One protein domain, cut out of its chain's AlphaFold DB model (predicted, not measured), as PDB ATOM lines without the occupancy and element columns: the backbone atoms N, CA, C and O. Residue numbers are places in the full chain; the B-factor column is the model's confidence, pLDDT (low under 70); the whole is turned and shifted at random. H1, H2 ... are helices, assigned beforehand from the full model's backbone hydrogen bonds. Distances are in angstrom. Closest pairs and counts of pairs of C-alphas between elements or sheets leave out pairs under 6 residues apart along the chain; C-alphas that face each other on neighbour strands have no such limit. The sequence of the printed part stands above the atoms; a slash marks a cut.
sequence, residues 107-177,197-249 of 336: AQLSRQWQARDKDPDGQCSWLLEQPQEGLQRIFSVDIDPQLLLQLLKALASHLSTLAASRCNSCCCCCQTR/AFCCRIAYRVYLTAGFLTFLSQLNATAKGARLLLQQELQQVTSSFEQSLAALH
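AT A GLANCE: This is residues 107 to 177 and 197 to 249 of the 336 residues of an uncharacterized protein of Eimeria necatrix (UniProt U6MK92). Three long helices, H4, H6 and H7, run lengthwise in a loose bundle, H6 running back against the other two, with H7 set off from H4 and H6. The short helices H1, H2 and H3 gather over one side of this frame, toward the end where H4 begins, and H2 crosses H4; the small helix H5 lies beyond H4's other end. The printed part has 124 residues with seven named helices, H1 to H7 in chain order, and no named strand; its class is all helix. It is only just loose, close to compact, with a radius of gyration of the C-alphas of 16.7 A, and elongated, spanning 52 by 30 by 23 A.

IN THESE COORDINATES: H1, residues 107 to 115, begins at C-alpha 107 at (4.529, 0.641, 21.433). H2 is residues 120 to 129 and H3 residues 132 to 140. H4, residues 145 to 169, is 36.5 A long from C-alpha 145 at (3.675, -0.365, 8.315). H5 is residues 172 to 175. H6, residues 197 to 219, measures 33.5 A. H7, residues 224 to 249, measures 37.4 A and ends at C-alpha 249 at (-17.702, -14.776, -16.056).

HOW THE PARTS SIT: H1 is close to but not clearly touching H2, the closest C-alphas being those of Trp 113 and Gln 123, 7.0 A apart. H2 touches H4, with residues 151 to 158 of H4 alone, about perpendicular at 80 degrees; the closest C-alphas, of Pro 120 and Ala 154, are 4.7 A apart. H3 and H6 only just touch, with 3 pairs of C-alphas within 8 A, the closest those of Gln 136 and Leu 219 at 6.8 A. H4 touches H6, with residues 159 to 167 of H4 alone, at a shallow tilt of 32 degrees, only just short of steep, opposite ways; the closest C-alphas, of Ala 163 and Arg 201, are 5.8 A apart. H5 is close to but not clearly touching H6, the closest C-alphas being those of Cys 174 and Ala 197, 7.1 A apart. H7 touches no helix but is near H6, with 8 pairs of C-alphas within 10 A. Each O i to N i+4 pair is within hydrogen-bond range in H1, H2, H3 and H6, against 20 of 21 in H4 and 20 of 22 in H7; H5 is too short for such a pair, and its 1 pair of O i and N i+3 is not within range.

THE WHOLE: The two C-alphas farthest apart, of Ala 107 and Arg 177, are 52.9 A apart. Residues 178 to 196 are not printed, and C-alphas 177 and 197 are 11.8 A apart across this cut. The links that are printed whole are tight. Residues 129 to 134 and 235 to 240 stand free. The mean pLDDT of the printed part is 73.9; 50 residues are under 70, among them 166 to 177 and 212 to 230.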
ATOM      1  N   ALA A 107       3.600   1.649  20.927       90.00
ATOM      2  CA  ALA A 107       4.529   0.641  21.433       90.00
ATOM      3  C   ALA A 107       3.820  -0.408  22.309       90.00
ATOM      4  O   ALA A 107       4.159  -1.588  22.252       90.00
ATOM      5  N   GLN A 108       2.823   0.006  23.096       92.31
ATOM      6  CA  GLN A 108       1.966  -0.879  23.883       92.31
ATOM      7  C   GLN A 108       1.086  -1.723  22.974       92.31
ATOM      8  O   GLN A 108       1.065  -2.936  23.160       92.31
ATOM      9  N   LEU A 109       0.457  -1.113  21.961       92.06
ATOM     10  CA  LEU A 109      -0.320  -1.838  20.951       92.06
ATOM     11  C   LEU A 109       0.533  -2.938  20.312       92.06
ATOM     12  O   LEU A 109       0.142  -4.097  20.313       92.06
ATOM     13  N   SER A 110       1.734  -2.596  19.836       91.88
ATOM     14  CA  SER A 110       2.638  -3.553  19.193       91.88
ATOM     15  C   SER A 110       3.079  -4.670  20.136       91.88
ATOM     16  O   SER A 110       3.163  -5.819  19.711       91.88
ATOM     17  N   ARG A 111       3.388  -4.358  21.401       92.31
ATOM     18  CA  ARG A 111       3.802  -5.371  22.383       92.31
ATOM     19  C   ARG A 111       2.654  -6.297  22.755       92.31
ATOM     20  O   ARG A 111       2.868  -7.498  22.804       92.31
ATOM     21  N   GLN A 112       1.461  -5.760  23.002       92.19
ATOM     22  CA  GLN A 112       0.281  -6.564  23.328       92.19
ATOM     23  C   GLN A 112      -0.154  -7.417  22.135       92.19
ATOM     24  O   GLN A 112      -0.455  -8.593  22.309       92.19
ATOM     25  N   TRP A 113      -0.083  -6.863  20.922       91.56
ATOM     26  CA  TRP A 113      -0.326  -7.599  19.686       91.56
ATOM     27  C   TRP A 113       0.643  -8.776  19.512       91.56
ATOM     28  O   TRP A 113       0.216  -9.880  19.197       91.56
ATOM     29  N   GLN A 114       1.941  -8.567  19.757       90.88
ATOM     30  CA  GLN A 114       2.961  -9.623  19.672       90.88
ATOM     31  C   GLN A 114       2.912 -10.622  20.834       90.88
ATOM     32  O   GLN A 114       3.339 -11.762  20.667       90.88
ATOM     33  N   ALA A 115       2.455 -10.186  22.009       90.62
ATOM     34  CA  ALA A 115       2.309 -11.036  23.186       90.62
ATOM     35  C   ALA A 115       1.093 -11.962  23.083       90.62
ATOM     36  O   ALA A 115       1.085 -13.021  23.707       90.62
ATOM     37  N   ARG A 116       0.073 -11.573  22.311       86.62
ATOM     38  CA  ARG A 116      -1.055 -12.443  21.988       86.62
ATOM     39  C   ARG A 116      -0.582 -13.565  21.071       86.62
ATOM     40  O   ARG A 116       0.197 -13.343  20.142       86.62
ATOM     41  N   ASP A 117      -1.074 -14.767  21.351       70.69
ATOM     42  CA  ASP A 117      -0.758 -15.960  20.575       70.69
ATOM     43  C   ASP A 117      -1.009 -15.747  19.076       70.69
ATOM     44  O   ASP A 117      -1.804 -14.900  18.664       70.69
ATOM     45  N   LYS A 118      -0.327 -16.542  18.242       80.50
ATOM     46  CA  LYS A 118      -0.388 -16.456  16.769       80.50
ATOM     47  C   LYS A 118      -1.756 -16.816  16.172       80.50
ATOM     48  O   LYS A 118      -1.851 -16.967  14.955       80.50
ATOM     49  N   ASP A 119      -2.777 -16.993  17.002       86.00
ATOM     50  CA  ASP A 119      -4.132 -17.257  16.550       86.00
ATOM     51  C   ASP A 119      -4.767 -15.963  16.003       86.00
ATOM     52  O   ASP A 119      -5.006 -15.018  16.764       86.00
ATOM     53  N   PRO A 120      -5.027 -15.878  14.686       82.31
ATOM     54  CA  PRO A 120      -5.543 -14.656  14.081       82.31
ATOM     55  C   PRO A 120      -6.942 -14.278  14.581       82.31
ATOM     56  O   PRO A 120      -7.261 -13.092  14.667       82.31
ATOM     57  N   ASP A 121      -7.773 -15.267  14.919       83.88
ATOM     58  CA  ASP A 121      -9.146 -15.039  15.370       83.88
ATOM     59  C   ASP A 121      -9.171 -14.402  16.770       83.88
ATOM     60  O   ASP A 121      -9.895 -13.425  17.002       83.88
ATOM     61  N   GLY A 122      -8.313 -14.874  17.681       88.56
ATOM     62  CA  GLY A 122      -8.106 -14.256  18.991       88.56
ATOM     63  C   GLY A 122      -7.521 -12.839  18.914       88.56
ATOM     64  O   GLY A 122      -7.951 -11.952  19.656       88.56
ATOM     65  N   GLN A 123      -6.583 -12.593  17.991       90.38
ATOM     66  CA  GLN A 123      -6.014 -11.256  17.759       90.38
ATOM     67  C   GLN A 123      -7.066 -10.263  17.252       90.38
ATOM     68  O   GLN A 123      -7.116  -9.116  17.701       90.38
ATOM     69  N   CYS A 124      -7.939 -10.706  16.347       86.88
ATOM     70  CA  CYS A 124      -9.029  -9.881  15.847       86.88
ATOM     71  C   CYS A 124     -10.084  -9.577  16.899       86.88
ATOM     72  O   CYS A 124     -10.492  -8.425  17.024       86.88
ATOM     73  N   SER A 125     -10.505 -10.587  17.658       87.94
ATOM     74  CA  SER A 125     -11.509 -10.416  18.713       87.94
ATOM     75  C   SER A 125     -11.032  -9.394  19.744       87.94
ATOM     76  O   SER A 125     -11.741  -8.446  20.059       87.94
ATOM     77  N   TRP A 126      -9.766  -9.499  20.150       90.50
ATOM     78  CA  TRP A 126      -9.137  -8.530  21.040       90.50
ATOM     79  C   TRP A 126      -9.095  -7.110  20.479       90.50
ATOM     80  O   TRP A 126      -9.362  -6.152  21.202       90.50
ATOM     81  N   LEU A 127      -8.750  -6.961  19.196       90.19
ATOM     82  CA  LEU A 127      -8.711  -5.654  18.543       90.19
ATOM     83  C   LEU A 127     -10.093  -4.995  18.537       90.19
ATOM     84  O   LEU A 127     -10.188  -3.784  18.716       90.19
ATOM     85  N   LEU A 128     -11.145  -5.791  18.334       86.00
ATOM     86  CA  LEU A 128     -12.535  -5.335  18.350       86.00
ATOM     87  C   LEU A 128     -13.028  -4.986  19.762       86.00
ATOM     88  O   LEU A 128     -13.921  -4.154  19.893       86.00
ATOM     89  N   GLU A 129     -12.442  -5.579  20.802       88.88
ATOM     90  CA  GLU A 129     -12.719  -5.244  22.206       88.88
ATOM     91  C   GLU A 129     -12.071  -3.923  22.648       88.88
ATOM     92  O   GLU A 129     -12.471  -3.347  23.661       88.88
ATOM     93  N   GLN A 130     -11.080  -3.414  21.908       88.12
ATOM     94  CA  GLN A 130     -10.410  -2.168  22.274       88.12
ATOM     95  C   GLN A 130     -11.305  -0.938  22.035       88.12
ATOM     96  O   GLN A 130     -11.989  -0.847  21.011       88.12
ATOM     97  N   PRO A 131     -11.259   0.069  22.929       85.75
ATOM     98  CA  PRO A 131     -12.025   1.298  22.759       85.75
ATOM     99  C   PRO A 131     -11.580   2.055  21.501       85.75
ATOM    100  O   PRO A 131     -10.385   2.308  21.291       85.75
ATOM    101  N   GLN A 132     -12.549   2.454  20.672       82.00
ATOM    102  CA  GLN A 132     -12.291   3.096  19.378       82.00
ATOM    103  C   GLN A 132     -11.520   4.411  19.526       82.00
ATOM    104  O   GLN A 132     -10.664   4.729  18.701       82.00
ATOM    105  N   GLU A 133     -11.764   5.158  20.601       83.62
ATOM    106  CA  GLU A 133     -11.122   6.445  20.866       83.62
ATOM    107  C   GLU A 133      -9.623   6.279  21.146       83.62
ATOM    108  O   GLU A 133      -8.815   7.135  20.775       83.62
ATOM    109  N   GLY A 134      -9.239   5.170  21.787       85.19
ATOM    110  CA  GLY A 134      -7.840   4.831  22.045       85.19
ATOM    111  C   GLY A 134      -7.111   4.478  20.753       85.19
ATOM    112  O   GLY A 134      -6.050   5.036  20.465       85.19
ATOM    113  N   LEU A 135      -7.730   3.624  19.933       85.44
ATOM    114  CA  LEU A 135      -7.198   3.228  18.629       85.44
ATOM    115  C   LEU A 135      -7.033   4.427  17.691       85.44
ATOM    116  O   LEU A 135      -5.968   4.589  17.105       85.44
ATOM    117  N   GLN A 136      -8.029   5.316  17.603       85.19
ATOM    118  CA  GLN A 136      -7.943   6.524  16.774       85.19
ATOM    119  C   GLN A 136      -6.762   7.418  17.170       85.19
ATOM    120  O   GLN A 136      -6.022   7.881  16.304       85.19
ATOM    121  N   ARG A 137      -6.538   7.636  18.475       85.88
ATOM    122  CA  ARG A 137      -5.390   8.429  18.949       85.88
ATOM    123  C   ARG A 137      -4.063   7.766  18.612       85.88
ATOM    124  O   ARG A 137      -3.157   8.450  18.148       85.88
ATOM    125  N   ILE A 138      -3.948   6.454  18.808       88.00
ATOM    126  CA  ILE A 138      -2.723   5.708  18.489       88.00
ATOM    127  C   ILE A 138      -2.436   5.763  16.988       88.00
ATOM    128  O   ILE A 138      -1.299   5.977  16.586       88.00
ATOM    129  N   PHE A 139      -3.471   5.626  16.165       84.50
ATOM    130  CA  PHE A 139      -3.361   5.637  14.711       84.50
ATOM    131  C   PHE A 139      -3.172   7.032  14.108       84.50
ATOM    132  O   PHE A 139      -2.749   7.142  12.961       84.50
ATOM    133  N   SER A 140      -3.414   8.096  14.877       83.69
ATOM    134  CA  SER A 140      -3.172   9.471  14.426       83.69
ATOM    135  C   SER A 140      -1.684   9.838  14.328       83.69
ATOM    136  O   SER A 140      -1.327  10.707  13.530       83.69
ATOM    137  N   VAL A 141      -0.824   9.170  15.110       82.06
ATOM    138  CA  VAL A 141       0.624   9.406  15.200       82.06
ATOM    139  C   VAL A 141       1.331   8.230  14.528       82.06
ATOM    140  O   VAL A 141       1.599   7.238  15.189       82.06
ATOM    141  N   ASP A 142       1.543   8.323  13.210       79.75
ATOM    142  CA  ASP A 142       2.279   7.384  12.339       79.75
ATOM    143  C   ASP A 142       2.311   5.901  12.775       79.75
ATOM    144  O   ASP A 142       3.109   5.465  13.604       79.75
ATOM    145  N   ILE A 143       1.496   5.078  12.116       83.94
ATOM    146  CA  ILE A 143       1.527   3.622  12.287       83.94
ATOM    147  C   ILE A 143       2.762   3.010  11.620       83.94
ATOM    148  O   ILE A 143       3.074   3.285  10.462       83.94
ATOM    149  N   ASP A 144       3.390   2.074  12.328       86.12
ATOM    150  CA  ASP A 144       4.399   1.171  11.786       86.12
ATOM    151  C   ASP A 144       3.758   0.308  10.682       86.12
ATOM    152  O   ASP A 144       2.819  -0.450  10.967       86.12
ATOM    153  N   PRO A 145       4.243   0.383   9.431       81.12
ATOM    154  CA  PRO A 145       3.675  -0.365   8.315       81.12
ATOM    155  C   PRO A 145       3.641  -1.880   8.558       81.12
ATOM    156  O   PRO A 145       2.732  -2.551   8.067       81.12
ATOM    157  N   GLN A 146       4.578  -2.437   9.334       85.50
ATOM    158  CA  GLN A 146       4.573  -3.869   9.652       85.50
ATOM    159  C   GLN A 146       3.412  -4.246  10.570       85.50
ATOM    160  O   GLN A 146       2.737  -5.250  10.333       85.50
ATOM    161  N   LEU A 147       3.137  -3.421  11.581       88.75
ATOM    162  CA  LEU A 147       2.002  -3.625  12.477       88.75
ATOM    163  C   LEU A 147       0.678  -3.507  11.713       88.75
ATOM    164  O   LEU A 147      -0.207  -4.341  11.892       88.75
ATOM    165  N   LEU A 148       0.569  -2.531  10.804       86.31
ATOM    166  CA  LEU A 148      -0.604  -2.381   9.940       86.31
ATOM    167  C   LEU A 148      -0.855  -3.637   9.098       86.31
ATOM    168  O   LEU A 148      -1.976  -4.139   9.053       86.31
ATOM    169  N   LEU A 149       0.187  -4.181   8.466       84.25
ATOM    170  CA  LEU A 149       0.083  -5.409   7.676       84.25
ATOM    171  C   LEU A 149      -0.352  -6.613   8.519       84.25
ATOM    172  O   LEU A 149      -1.107  -7.458   8.038       84.25
ATOM    173  N   GLN A 150       0.106  -6.711   9.768       89.44
ATOM    174  CA  GLN A 150      -0.308  -7.782  10.676       89.44
ATOM    175  C   GLN A 150      -1.784  -7.656  11.069       89.44
ATOM    176  O   GLN A 150      -2.516  -8.641  10.974       89.44
ATOM    177  N   LEU A 151      -2.234  -6.446  11.412       88.19
ATOM    178  CA  LEU A 151      -3.640  -6.143  11.702       88.19
ATOM    179  C   LEU A 151      -4.546  -6.519  10.520       88.19
ATOM    180  O   LEU A 151      -5.557  -7.198  10.690       88.19
ATOM    181  N   LEU A 152      -4.143  -6.140   9.303       85.00
ATOM    182  CA  LEU A 152      -4.859  -6.467   8.068       85.00
ATOM    183  C   LEU A 152      -4.973  -7.976   7.830       85.00
ATOM    184  O   LEU A 152      -6.032  -8.461   7.431       85.00
ATOM    185  N   LYS A 153      -3.896  -8.731   8.076       85.00
ATOM    186  CA  LYS A 153      -3.884 -10.194   7.913       85.00
ATOM    187  C   LYS A 153      -4.794 -10.895   8.918       85.00
ATOM    188  O   LYS A 153      -5.526 -11.806   8.524       85.00
ATOM    189  N   ALA A 154      -4.772 -10.470  10.181       87.50
ATOM    190  CA  ALA A 154      -5.670 -10.993  11.209       87.50
ATOM    191  C   ALA A 154      -7.136 -10.724  10.835       87.50
ATOM    192  O   ALA A 154      -7.953 -11.639  10.819       87.50
ATOM    193  N   LEU A 155      -7.456  -9.505  10.388       83.81
ATOM    194  CA  LEU A 155      -8.804  -9.169   9.916       83.81
ATOM    195  C   LEU A 155      -9.223 -10.025   8.728       83.81
ATOM    196  O   LEU A 155     -10.284 -10.643   8.754       83.81
ATOM    197  N   ALA A 156      -8.386 -10.130   7.698       81.88
ATOM    198  CA  ALA A 156      -8.700 -10.932   6.523       81.88
ATOM    199  C   ALA A 156      -8.970 -12.406   6.874       81.88
ATOM    200  O   ALA A 156      -9.885 -13.017   6.313       81.88
ATOM    201  N   SER A 157      -8.209 -12.979   7.806       86.00
ATOM    202  CA  SER A 157      -8.427 -14.351   8.280       86.00
ATOM    203  C   SER A 157      -9.707 -14.469   9.102       86.00
ATOM    204  O   SER A 157     -10.532 -15.314   8.765       86.00
ATOM    205  N   HIS A 158      -9.973 -13.552  10.032       83.88
ATOM    206  CA  HIS A 158     -11.215 -13.554  10.808       83.88
ATOM    207  C   HIS A 158     -12.472 -13.463   9.935       83.88
ATOM    208  O   HIS A 158     -13.431 -14.224  10.086       83.88
ATOM    209  N   LEU A 159     -12.450 -12.594   8.922       79.69
ATOM    210  CA  LEU A 159     -13.539 -12.498   7.949       79.69
ATOM    211  C   LEU A 159     -13.678 -13.765   7.102       79.69
ATOM    212  O   LEU A 159     -14.779 -14.125   6.686       79.69
ATOM    213  N   SER A 160     -12.571 -14.459   6.840       81.94
ATOM    214  CA  SER A 160     -12.574 -15.739   6.136       81.94
ATOM    215  C   SER A 160     -13.228 -16.842   6.959       81.94
ATOM    216  O   SER A 160     -14.005 -17.615   6.388       81.94
ATOM    217  N   THR A 161     -12.941 -16.878   8.264       82.38
ATOM    218  CA  THR A 161     -13.531 -17.800   9.238       82.38
ATOM    219  C   THR A 161     -15.025 -17.523   9.412       82.38
ATOM    220  O   THR A 161     -15.838 -18.434   9.269       82.38
ATOM    221  N   LEU A 162     -15.421 -16.255   9.591       78.12
ATOM    222  CA  LEU A 162     -16.828 -15.842   9.676       78.12
ATOM    223  C   LEU A 162     -17.623 -16.168   8.409       78.12
ATOM    224  O   LEU A 162     -18.770 -16.610   8.474       78.12
ATOM    225  N   ALA A 163     -17.022 -15.956   7.239       72.94
ATOM    226  CA  ALA A 163     -17.676 -16.291   5.985       72.94
ATOM    227  C   ALA A 163     -17.851 -17.812   5.833       72.94
ATOM    228  O   ALA A 163     -18.869 -18.253   5.308       72.94
ATOM    229  N   ALA A 164     -16.895 -18.617   6.312       77.19
ATOM    230  CA  ALA A 164     -17.018 -20.073   6.320       77.19
ATOM    231  C   ALA A 164     -18.101 -20.554   7.303       77.19
ATOM    232  O   ALA A 164     -18.913 -21.404   6.940       77.19
ATOM    233  N   SER A 165     -18.174 -19.977   8.507       77.25
ATOM    234  CA  SER A 165     -19.154 -20.381   9.523       77.25
ATOM    235  C   SER A 165     -20.592 -20.027   9.134       77.25
ATOM    236  O   SER A 165     -21.493 -20.846   9.311       77.25
ATOM    237  N   ARG A 166     -20.816 -18.856   8.523       66.50
ATOM    238  CA  ARG A 166     -22.142 -18.452   8.018       66.50
ATOM    239  C   ARG A 166     -22.573 -19.207   6.764       66.50
ATOM    240  O   ARG A 166     -23.768 -19.369   6.533       66.50
ATOM    241  N   CYS A 167     -21.625 -19.706   5.972       64.19
ATOM    242  CA  CYS A 167     -21.936 -20.560   4.827       64.19
ATOM    243  C   CYS A 167     -22.527 -21.909   5.267       64.19
ATOM    244  O   CYS A 167     -23.391 -22.447   4.584       64.19
ATOM    245  N   ASN A 168     -22.123 -22.412   6.436       61.69
ATOM    246  CA  ASN A 168     -22.678 -23.639   7.006       61.69
ATOM    247  C   ASN A 168     -24.090 -23.450   7.590       61.69
ATOM    248  O   ASN A 168     -24.819 -24.431   7.712       61.69
ATOM    249  N   SER A 169     -24.494 -22.221   7.941       58.81
ATOM    250  CA  SER A 169     -25.816 -21.940   8.528       58.81
ATOM    251  C   SER A 169     -26.824 -21.311   7.560       58.81
ATOM    252  O   SER A 169     -28.029 -21.460   7.755       58.81
ATOM    253  N   CYS A 170     -26.382 -20.657   6.480       53.09
ATOM    254  CA  CYS A 170     -27.268 -20.096   5.458       53.09
ATOM    255  C   CYS A 170     -27.702 -21.170   4.442       53.09
ATOM    256  O   CYS A 170     -27.318 -21.166   3.274       53.09
ATOM    257  N   CYS A 171     -28.526 -22.114   4.901       48.34
ATOM    258  CA  CYS A 171     -29.073 -23.202   4.084       48.34
ATOM    259  C   CYS A 171     -30.115 -22.721   3.042       48.34
ATOM    260  O   CYS A 171     -30.434 -23.436   2.091       48.34
ATOM    261  N   CYS A 172     -30.619 -21.485   3.162       53.19
ATOM    262  CA  CYS A 172     -31.754 -20.997   2.369       53.19
ATOM    263  C   CYS A 172     -31.443 -20.756   0.877       53.19
ATOM    264  O   CYS A 172     -32.344 -20.868   0.050       53.19
ATOM    265  N   CYS A 173     -30.186 -20.495   0.498       51.53
ATOM    266  CA  CYS A 173     -29.809 -20.324  -0.917       51.53
ATOM    267  C   CYS A 173     -29.357 -21.630  -1.599       51.53
ATOM    268  O   CYS A 173     -29.298 -21.684  -2.827       51.53
ATOM    269  N   CYS A 174     -29.044 -22.682  -0.834       51.94
ATOM    270  CA  CYS A 174     -28.652 -23.985  -1.383       51.94
ATOM    271  C   CYS A 174     -29.840 -24.959  -1.506       51.94
ATOM    272  O   CYS A 174     -29.843 -25.793  -2.409       51.94
ATOM    273  N   GLN A 175     -30.881 -24.835  -0.671       48.78
ATOM    274  CA  GLN A 175     -32.039 -25.745  -0.709       48.78
ATOM    275  C   GLN A 175     -33.044 -25.474  -1.837       48.78
ATOM    276  O   GLN A 175     -33.643 -26.418  -2.351       48.78
ATOM    277  N   THR A 176     -33.203 -24.234  -2.305       49.72
ATOM    278  CA  THR A 176     -34.171 -23.914  -3.377       49.72
ATOM    279  C   THR A 176     -33.766 -24.434  -4.760       49.72
ATOM    280  O   THR A 176     -34.565 -24.367  -5.688       49.72
ATOM    281  N   ARG A 177     -32.567 -25.019  -4.907       46.91
ATOM    282  CA  ARG A 177     -32.137 -25.704  -6.139       46.91
ATOM    283  C   ARG A 177     -32.217 -27.233  -6.079       46.91
ATOM    284  O   ARG A 177     -32.050 -27.865  -7.114       46.91
ATOM    285  N   ALA A 197     -22.986 -21.112  -3.054       53.94
ATOM    286  CA  ALA A 197     -22.275 -20.858  -1.796       53.94
ATOM    287  C   ALA A 197     -21.086 -19.898  -1.997       53.94
ATOM    288  O   ALA A 197     -20.778 -19.046  -1.159       53.94
ATOM    289  N   PHE A 198     -20.460 -19.987  -3.168       58.84
ATOM    290  CA  PHE A 198     -19.353 -19.136  -3.575       58.84
ATOM    291  C   PHE A 198     -19.766 -17.658  -3.737       58.84
ATOM    292  O   PHE A 198     -19.049 -16.764  -3.283       58.84
ATOM    293  N   CYS A 199     -20.960 -17.384  -4.278       55.47
ATOM    294  CA  CYS A 199     -21.447 -16.017  -4.507       55.47
ATOM    295  C   CYS A 199     -21.730 -15.245  -3.205       55.47
ATOM    296  O   CYS A 199     -21.344 -14.081  -3.083       55.47
ATOM    297  N   CYS A 200     -22.337 -15.889  -2.199       57.84
ATOM    298  CA  CYS A 200     -22.596 -15.252  -0.899       57.84
ATOM    299  C   CYS A 200     -21.291 -14.955  -0.140       57.84
ATOM    300  O   CYS A 200     -21.147 -13.898   0.478       57.84
ATOM    301  N   ARG A 201     -20.306 -15.860  -0.239       59.47
ATOM    302  CA  ARG A 201     -18.983 -15.694   0.376       59.47
ATOM    303  C   ARG A 201     -18.217 -14.512  -0.221       59.47
ATOM    304  O   ARG A 201     -17.549 -13.782   0.513       59.47
ATOM    305  N   ILE A 202     -18.335 -14.312  -1.533       64.31
ATOM    306  CA  ILE A 202     -17.730 -13.176  -2.232       64.31
ATOM    307  C   ILE A 202     -18.422 -11.869  -1.848       64.31
ATOM    308  O   ILE A 202     -17.739 -10.938  -1.430       64.31
ATOM    309  N   ALA A 203     -19.755 -11.802  -1.921       62.25
ATOM    310  CA  ALA A 203     -20.497 -10.577  -1.620       62.25
ATOM    311  C   ALA A 203     -20.246 -10.076  -0.184       62.25
ATOM    312  O   ALA A 203     -20.002  -8.889   0.027       62.25
ATOM    313  N   TYR A 204     -20.217 -10.987   0.795       63.97
ATOM    314  CA  TYR A 204     -19.934 -10.645   2.192       63.97
ATOM    315  C   TYR A 204     -18.499 -10.143   2.397       63.97
ATOM    316  O   TYR A 204     -18.284  -9.150   3.093       63.97
ATOM    317  N   ARG A 205     -17.512 -10.783   1.752       63.69
ATOM    318  CA  ARG A 205     -16.118 -10.320   1.792       63.69
ATOM    319  C   ARG A 205     -15.967  -8.929   1.187       63.69
ATOM    320  O   ARG A 205     -15.285  -8.111   1.787       63.69
ATOM    321  N   VAL A 206     -16.627  -8.656   0.062       65.88
ATOM    322  CA  VAL A 206     -16.599  -7.344  -0.604       65.88
ATOM    323  C   VAL A 206     -17.232  -6.259   0.269       65.88
ATOM    324  O   VAL A 206     -16.679  -5.169   0.382       65.88
ATOM    325  N   TYR A 207     -18.357  -6.546   0.932       67.62
ATOM    326  CA  TYR A 207     -19.013  -5.581   1.822       67.62
ATOM    327  C   TYR A 207     -18.128  -5.202   3.016       67.62
ATOM    328  O   TYR A 207     -17.988  -4.029   3.362       67.62
ATOM    329  N   LEU A 208     -17.487  -6.196   3.630       65.06
ATOM    330  CA  LEU A 208     -16.615  -5.986   4.779       65.06
ATOM    331  C   LEU A 208     -15.302  -5.299   4.425       65.06
ATOM    332  O   LEU A 208     -14.874  -4.412   5.162       65.06
ATOM    333  N   THR A 209     -14.668  -5.675   3.312       66.50
ATOM    334  CA  THR A 209     -13.463  -4.978   2.857       66.50
ATOM    335  C   THR A 209     -13.793  -3.539   2.488       66.50
ATOM    336  O   THR A 209     -13.056  -2.650   2.889       66.50
ATOM    337  N   ALA A 210     -14.928  -3.272   1.834       64.50
ATOM    338  CA  ALA A 210     -15.368  -1.910   1.541       64.50
ATOM    339  C   ALA A 210     -15.613  -1.087   2.819       64.50
ATOM    340  O   ALA A 210     -15.097   0.026   2.936       64.50
ATOM    341  N   GLY A 211     -16.331  -1.631   3.808       70.00
ATOM    342  CA  GLY A 211     -16.568  -0.953   5.087       70.00
ATOM    343  C   GLY A 211     -15.272  -0.666   5.853       70.00
ATOM    344  O   GLY A 211     -15.067   0.437   6.359       70.00
ATOM    345  N   PHE A 212     -14.347  -1.624   5.861       68.25
ATOM    346  CA  PHE A 212     -13.055  -1.479   6.518       68.25
ATOM    347  C   PHE A 212     -12.115  -0.505   5.788       68.25
ATOM    348  O   PHE A 212     -11.454   0.309   6.425       68.25
ATOM    349  N   LEU A 213     -12.093  -0.515   4.454       65.56
ATOM    350  CA  LEU A 213     -11.361   0.475   3.660       65.56
ATOM    351  C   LEU A 213     -11.929   1.884   3.864       65.56
ATOM    352  O   LEU A 213     -11.168   2.845   3.953       65.56
ATOM    353  N   THR A 214     -13.248   2.005   4.019       66.00
ATOM    354  CA  THR A 214     -13.904   3.276   4.360       66.00
ATOM    355  C   THR A 214     -13.465   3.749   5.749       66.00
ATOM    356  O   THR A 214     -13.067   4.901   5.906       66.00
ATOM    357  N   PHE A 215     -13.422   2.856   6.739       67.44
ATOM    358  CA  PHE A 215     -12.899   3.151   8.077       67.44
ATOM    359  C   PHE A 215     -11.416   3.561   8.058       67.44
ATOM    360  O   PHE A 215     -11.043   4.586   8.630       67.44
ATOM    361  N   LEU A 216     -10.566   2.831   7.329       66.12
ATOM    362  CA  LEU A 216      -9.163   3.204   7.145       66.12
ATOM    363  C   LEU A 216      -9.019   4.551   6.439       66.12
ATOM    364  O   LEU A 216      -8.117   5.313   6.771       66.12
ATOM    365  N   SER A 217      -9.887   4.875   5.481       61.78
ATOM    366  CA  SER A 217      -9.868   6.179   4.813       61.78
ATOM    367  C   SER A 217     -10.194   7.331   5.773       61.78
ATOM    368  O   SER A 217      -9.612   8.406   5.643       61.78
ATOM    369  N   GLN A 218     -11.044   7.084   6.779       60.28
ATOM    370  CA  GLN A 218     -11.381   8.046   7.832       60.28
ATOM    371  C   GLN A 218     -10.250   8.206   8.859       60.28
ATOM    372  O   GLN A 218      -9.981   9.324   9.294       60.28
ATOM    373  N   LEU A 219      -9.531   7.126   9.192       57.91
ATOM    374  CA  LEU A 219      -8.318   7.187  10.021       57.91
ATOM    375  C   LEU A 219      -7.150   7.911   9.316       57.91
ATOM    376  O   LEU A 219      -6.306   8.516   9.970       57.91
ATOM    377  N   ASN A 220      -7.108   7.886   7.981       54.12
ATOM    378  CA  ASN A 220      -5.990   8.334   7.139       54.12
ATOM    379  C   ASN A 220      -5.957   9.838   6.792       54.12
ATOM    380  O   ASN A 220      -5.307  10.236   5.818       54.12
ATOM    381  N   ALA A 221      -6.610  10.712   7.560       51.00
ATOM    382  CA  ALA A 221      -6.531  12.153   7.300       51.00
ATOM    383  C   ALA A 221      -5.125  12.759   7.550       51.00
ATOM    384  O   ALA A 221      -4.872  13.879   7.105       51.00
ATOM    385  N   THR A 222      -4.193  12.052   8.207       49.69
ATOM    386  CA  THR A 222      -2.970  12.670   8.762       49.69
ATOM    387  C   THR A 222      -1.622  12.279   8.129       49.69
ATOM    388  O   THR A 222      -0.701  13.090   8.212       49.69
ATOM    389  N   ALA A 223      -1.461  11.153   7.414       58.06
ATOM    390  CA  ALA A 223      -0.144  10.729   6.888       58.06
ATOM    391  C   ALA A 223      -0.095  10.590   5.347       58.06
ATOM    392  O   ALA A 223      -0.531   9.600   4.760       58.06
ATOM    393  N   LYS A 224       0.495  11.580   4.653       59.22
ATOM    394  CA  LYS A 224       0.612  11.609   3.174       59.22
ATOM    395  C   LYS A 224       1.432  10.453   2.575       59.22
ATOM    396  O   LYS A 224       1.166  10.071   1.439       59.22
ATOM    397  N   GLY A 225       2.411   9.908   3.302       60.50
ATOM    398  CA  GLY A 225       3.271   8.815   2.818       60.50
ATOM    399  C   GLY A 225       2.573   7.452   2.810       60.50
ATOM    400  O   GLY A 225       2.657   6.722   1.824       60.50
ATOM    401  N   ALA A 226       1.801   7.151   3.859       60.38
ATOM    402  CA  ALA A 226       0.992   5.932   3.941       60.38
ATOM    403  C   ALA A 226      -0.096   5.882   2.852       60.38
ATOM    404  O   ALA A 226      -0.462   4.805   2.386       60.38
ATOM    405  N   ARG A 227      -0.550   7.053   2.383       63.78
ATOM    406  CA  ARG A 227      -1.536   7.204   1.305       63.78
ATOM    407  C   ARG A 227      -1.111   6.543  -0.006       63.78
ATOM    408  O   ARG A 227      -1.928   5.857  -0.604       63.78
ATOM    409  N   LEU A 228       0.138   6.724  -0.441       69.81
ATOM    410  CA  LEU A 228       0.601   6.176  -1.723       69.81
ATOM    411  C   LEU A 228       0.736   4.651  -1.677       69.81
ATOM    412  O   LEU A 228       0.318   3.976  -2.612       69.81
ATOM    413  N   LEU A 229       1.253   4.114  -0.569       66.69
ATOM    414  CA  LEU A 229       1.391   2.668  -0.387       66.69
ATOM    415  C   LEU A 229       0.029   1.981  -0.256       66.69
ATOM    416  O   LEU A 229      -0.211   0.970  -0.906       66.69
ATOM    417  N   LEU A 230      -0.900   2.551   0.519       67.31
ATOM    418  CA  LEU A 230      -2.249   1.992   0.637       67.31
ATOM    419  C   LEU A 230      -3.056   2.134  -0.651       67.31
ATOM    420  O   LEU A 230      -3.823   1.236  -0.974       67.31
ATOM    421  N   GLN A 231      -2.889   3.224  -1.403       74.38
ATOM    422  CA  GLN A 231      -3.546   3.379  -2.699       74.38
ATOM    423  C   GLN A 231      -3.040   2.336  -3.702       74.38
ATOM    424  O   GLN A 231      -3.848   1.753  -4.421       74.38
ATOM    425  N   GLN A 232      -1.735   2.056  -3.702       82.50
ATOM    426  CA  GLN A 232      -1.144   1.002  -4.522       82.50
ATOM    427  C   GLN A 232      -1.698  -0.382  -4.151       82.50
ATOM    428  O   GLN A 232      -2.147  -1.111  -5.032       82.50
ATOM    429  N   GLU A 233      -1.729  -0.724  -2.861       74.56
ATOM    430  CA  GLU A 233      -2.265  -2.006  -2.380       74.56
ATOM    431  C   GLU A 233      -3.766  -2.140  -2.652       74.56
ATOM    432  O   GLU A 233      -4.231  -3.178  -3.111       74.56
ATOM    433  N   LEU A 234      -4.544  -1.076  -2.448       75.12
ATOM    434  CA  LEU A 234      -5.975  -1.071  -2.748       75.12
ATOM    435  C   LEU A 234      -6.219  -1.282  -4.243       75.12
ATOM    436  O   LEU A 234      -7.091  -2.065  -4.618       75.12
ATOM    437  N   GLN A 235      -5.426  -0.643  -5.102       77.50
ATOM    438  CA  GLN A 235      -5.500  -0.832  -6.547       77.50
ATOM    439  C   GLN A 235      -5.093  -2.261  -6.948       77.50
ATOM    440  O   GLN A 235      -5.731  -2.875  -7.807       77.50
ATOM    441  N   GLN A 236      -4.097  -2.845  -6.278       78.69
ATOM    442  CA  GLN A 236      -3.690  -4.237  -6.478       78.69
ATOM    443  C   GLN A 236      -4.777  -5.231  -6.041       78.69
ATOM    444  O   GLN A 236      -5.110  -6.155  -6.780       78.69
ATOM    445  N   VAL A 237      -5.392  -5.026  -4.875       72.38
ATOM    446  CA  VAL A 237      -6.502  -5.863  -4.402       72.38
ATOM    447  C   VAL A 237      -7.699  -5.738  -5.341       72.38
ATOM    448  O   VAL A 237      -8.260  -6.755  -5.745       72.38
ATOM    449  N   THR A 238      -8.048  -4.517  -5.751       74.12
ATOM    450  CA  THR A 238      -9.168  -4.259  -6.670       74.12
ATOM    451  C   THR A 238      -8.947  -4.943  -8.018       74.12
ATOM    452  O   THR A 238      -9.816  -5.674  -8.480       74.12
ATOM    453  N   SER A 239      -7.757  -4.811  -8.608       72.69
ATOM    454  CA  SER A 239      -7.418  -5.483  -9.873       72.69
ATOM    455  C   SER A 239      -7.389  -7.009  -9.753       72.69
ATOM    456  O   SER A 239      -7.891  -7.702 -10.636       72.69
ATOM    457  N   SER A 240      -6.877  -7.560  -8.648       70.69
ATOM    458  CA  SER A 240      -6.929  -9.010  -8.400       70.69
ATOM    459  C   SER A 240      -8.370  -9.523  -8.285       70.69
ATOM    460  O   SER A 240      -8.701 -10.622  -8.742       70.69
ATOM    461  N   PHE A 241      -9.246  -8.697  -7.707       70.56
ATOM    462  CA  PHE A 241     -10.658  -8.995  -7.576       70.56
ATOM    463  C   PHE A 241     -11.347  -8.964  -8.938       70.56
ATOM    464  O   PHE A 241     -12.023  -9.929  -9.279       70.56
ATOM    465  N   GLU A 242     -11.120  -7.925  -9.744       72.50
ATOM    466  CA  GLU A 242     -11.637  -7.821 -11.113       72.50
ATOM    467  C   GLU A 242     -11.188  -8.992 -11.990       72.50
ATOM    468  O   GLU A 242     -12.008  -9.571 -12.696       72.50
ATOM    469  N   GLN A 243      -9.921  -9.408 -11.899       72.75
ATOM    470  CA  GLN A 243      -9.414 -10.582 -12.618       72.75
ATOM    471  C   GLN A 243     -10.117 -11.870 -12.187       72.75
ATOM    472  O   GLN A 243     -10.492 -12.684 -13.030       72.75
ATOM    473  N   SER A 244     -10.341 -12.043 -10.883       66.31
ATOM    474  CA  SER A 244     -11.088 -13.192 -10.361       66.31
ATOM    475  C   SER A 244     -12.544 -13.166 -10.837       66.31
ATOM    476  O   SER A 244     -13.094 -14.194 -11.224       66.31
ATOM    477  N   LEU A 245     -13.157 -11.982 -10.872       64.06
ATOM    478  CA  LEU A 245     -14.513 -11.754 -11.371       64.06
ATOM    479  C   LEU A 245     -14.630 -12.054 -12.871       64.06
ATOM    480  O   LEU A 245     -15.606 -12.668 -13.302       64.06
ATOM    481  N   ALA A 246     -13.631 -11.650 -13.657       70.25
ATOM    482  CA  ALA A 246     -13.548 -11.920 -15.086       70.25
ATOM    483  C   ALA A 246     -13.341 -13.413 -15.368       70.25
ATOM    484  O   ALA A 246     -13.980 -13.957 -16.262       70.25
ATOM    485  N   ALA A 247     -12.517 -14.104 -14.572       67.56
ATOM    486  CA  ALA A 247     -12.321 -15.548 -14.694       67.56
ATOM    487  C   ALA A 247     -13.618 -16.339 -14.439       67.56
ATOM    488  O   ALA A 247     -13.858 -17.345 -15.100       67.56
ATOM    489  N   LEU A 248     -14.470 -15.866 -13.524       57.97
ATOM    490  CA  LEU A 248     -15.762 -16.491 -13.214       57.97
ATOM    491  C   LEU A 248     -16.825 -16.260 -14.291       57.97
ATOM    492  O   LEU A 248     -17.687 -17.113 -14.484       57.97
ATOM    493  N   HIS A 249     -16.775 -15.116 -14.974       58.75
ATOM    494  CA  HIS A 249     -17.702 -14.776 -16.056       58.75
ATOM    495  C   HIS A 249     -17.171 -15.126 -17.448       58.75
ATOM    496  O   HIS A 249     -17.883 -14.920 -18.431       58.75
TER     497      HIS A 249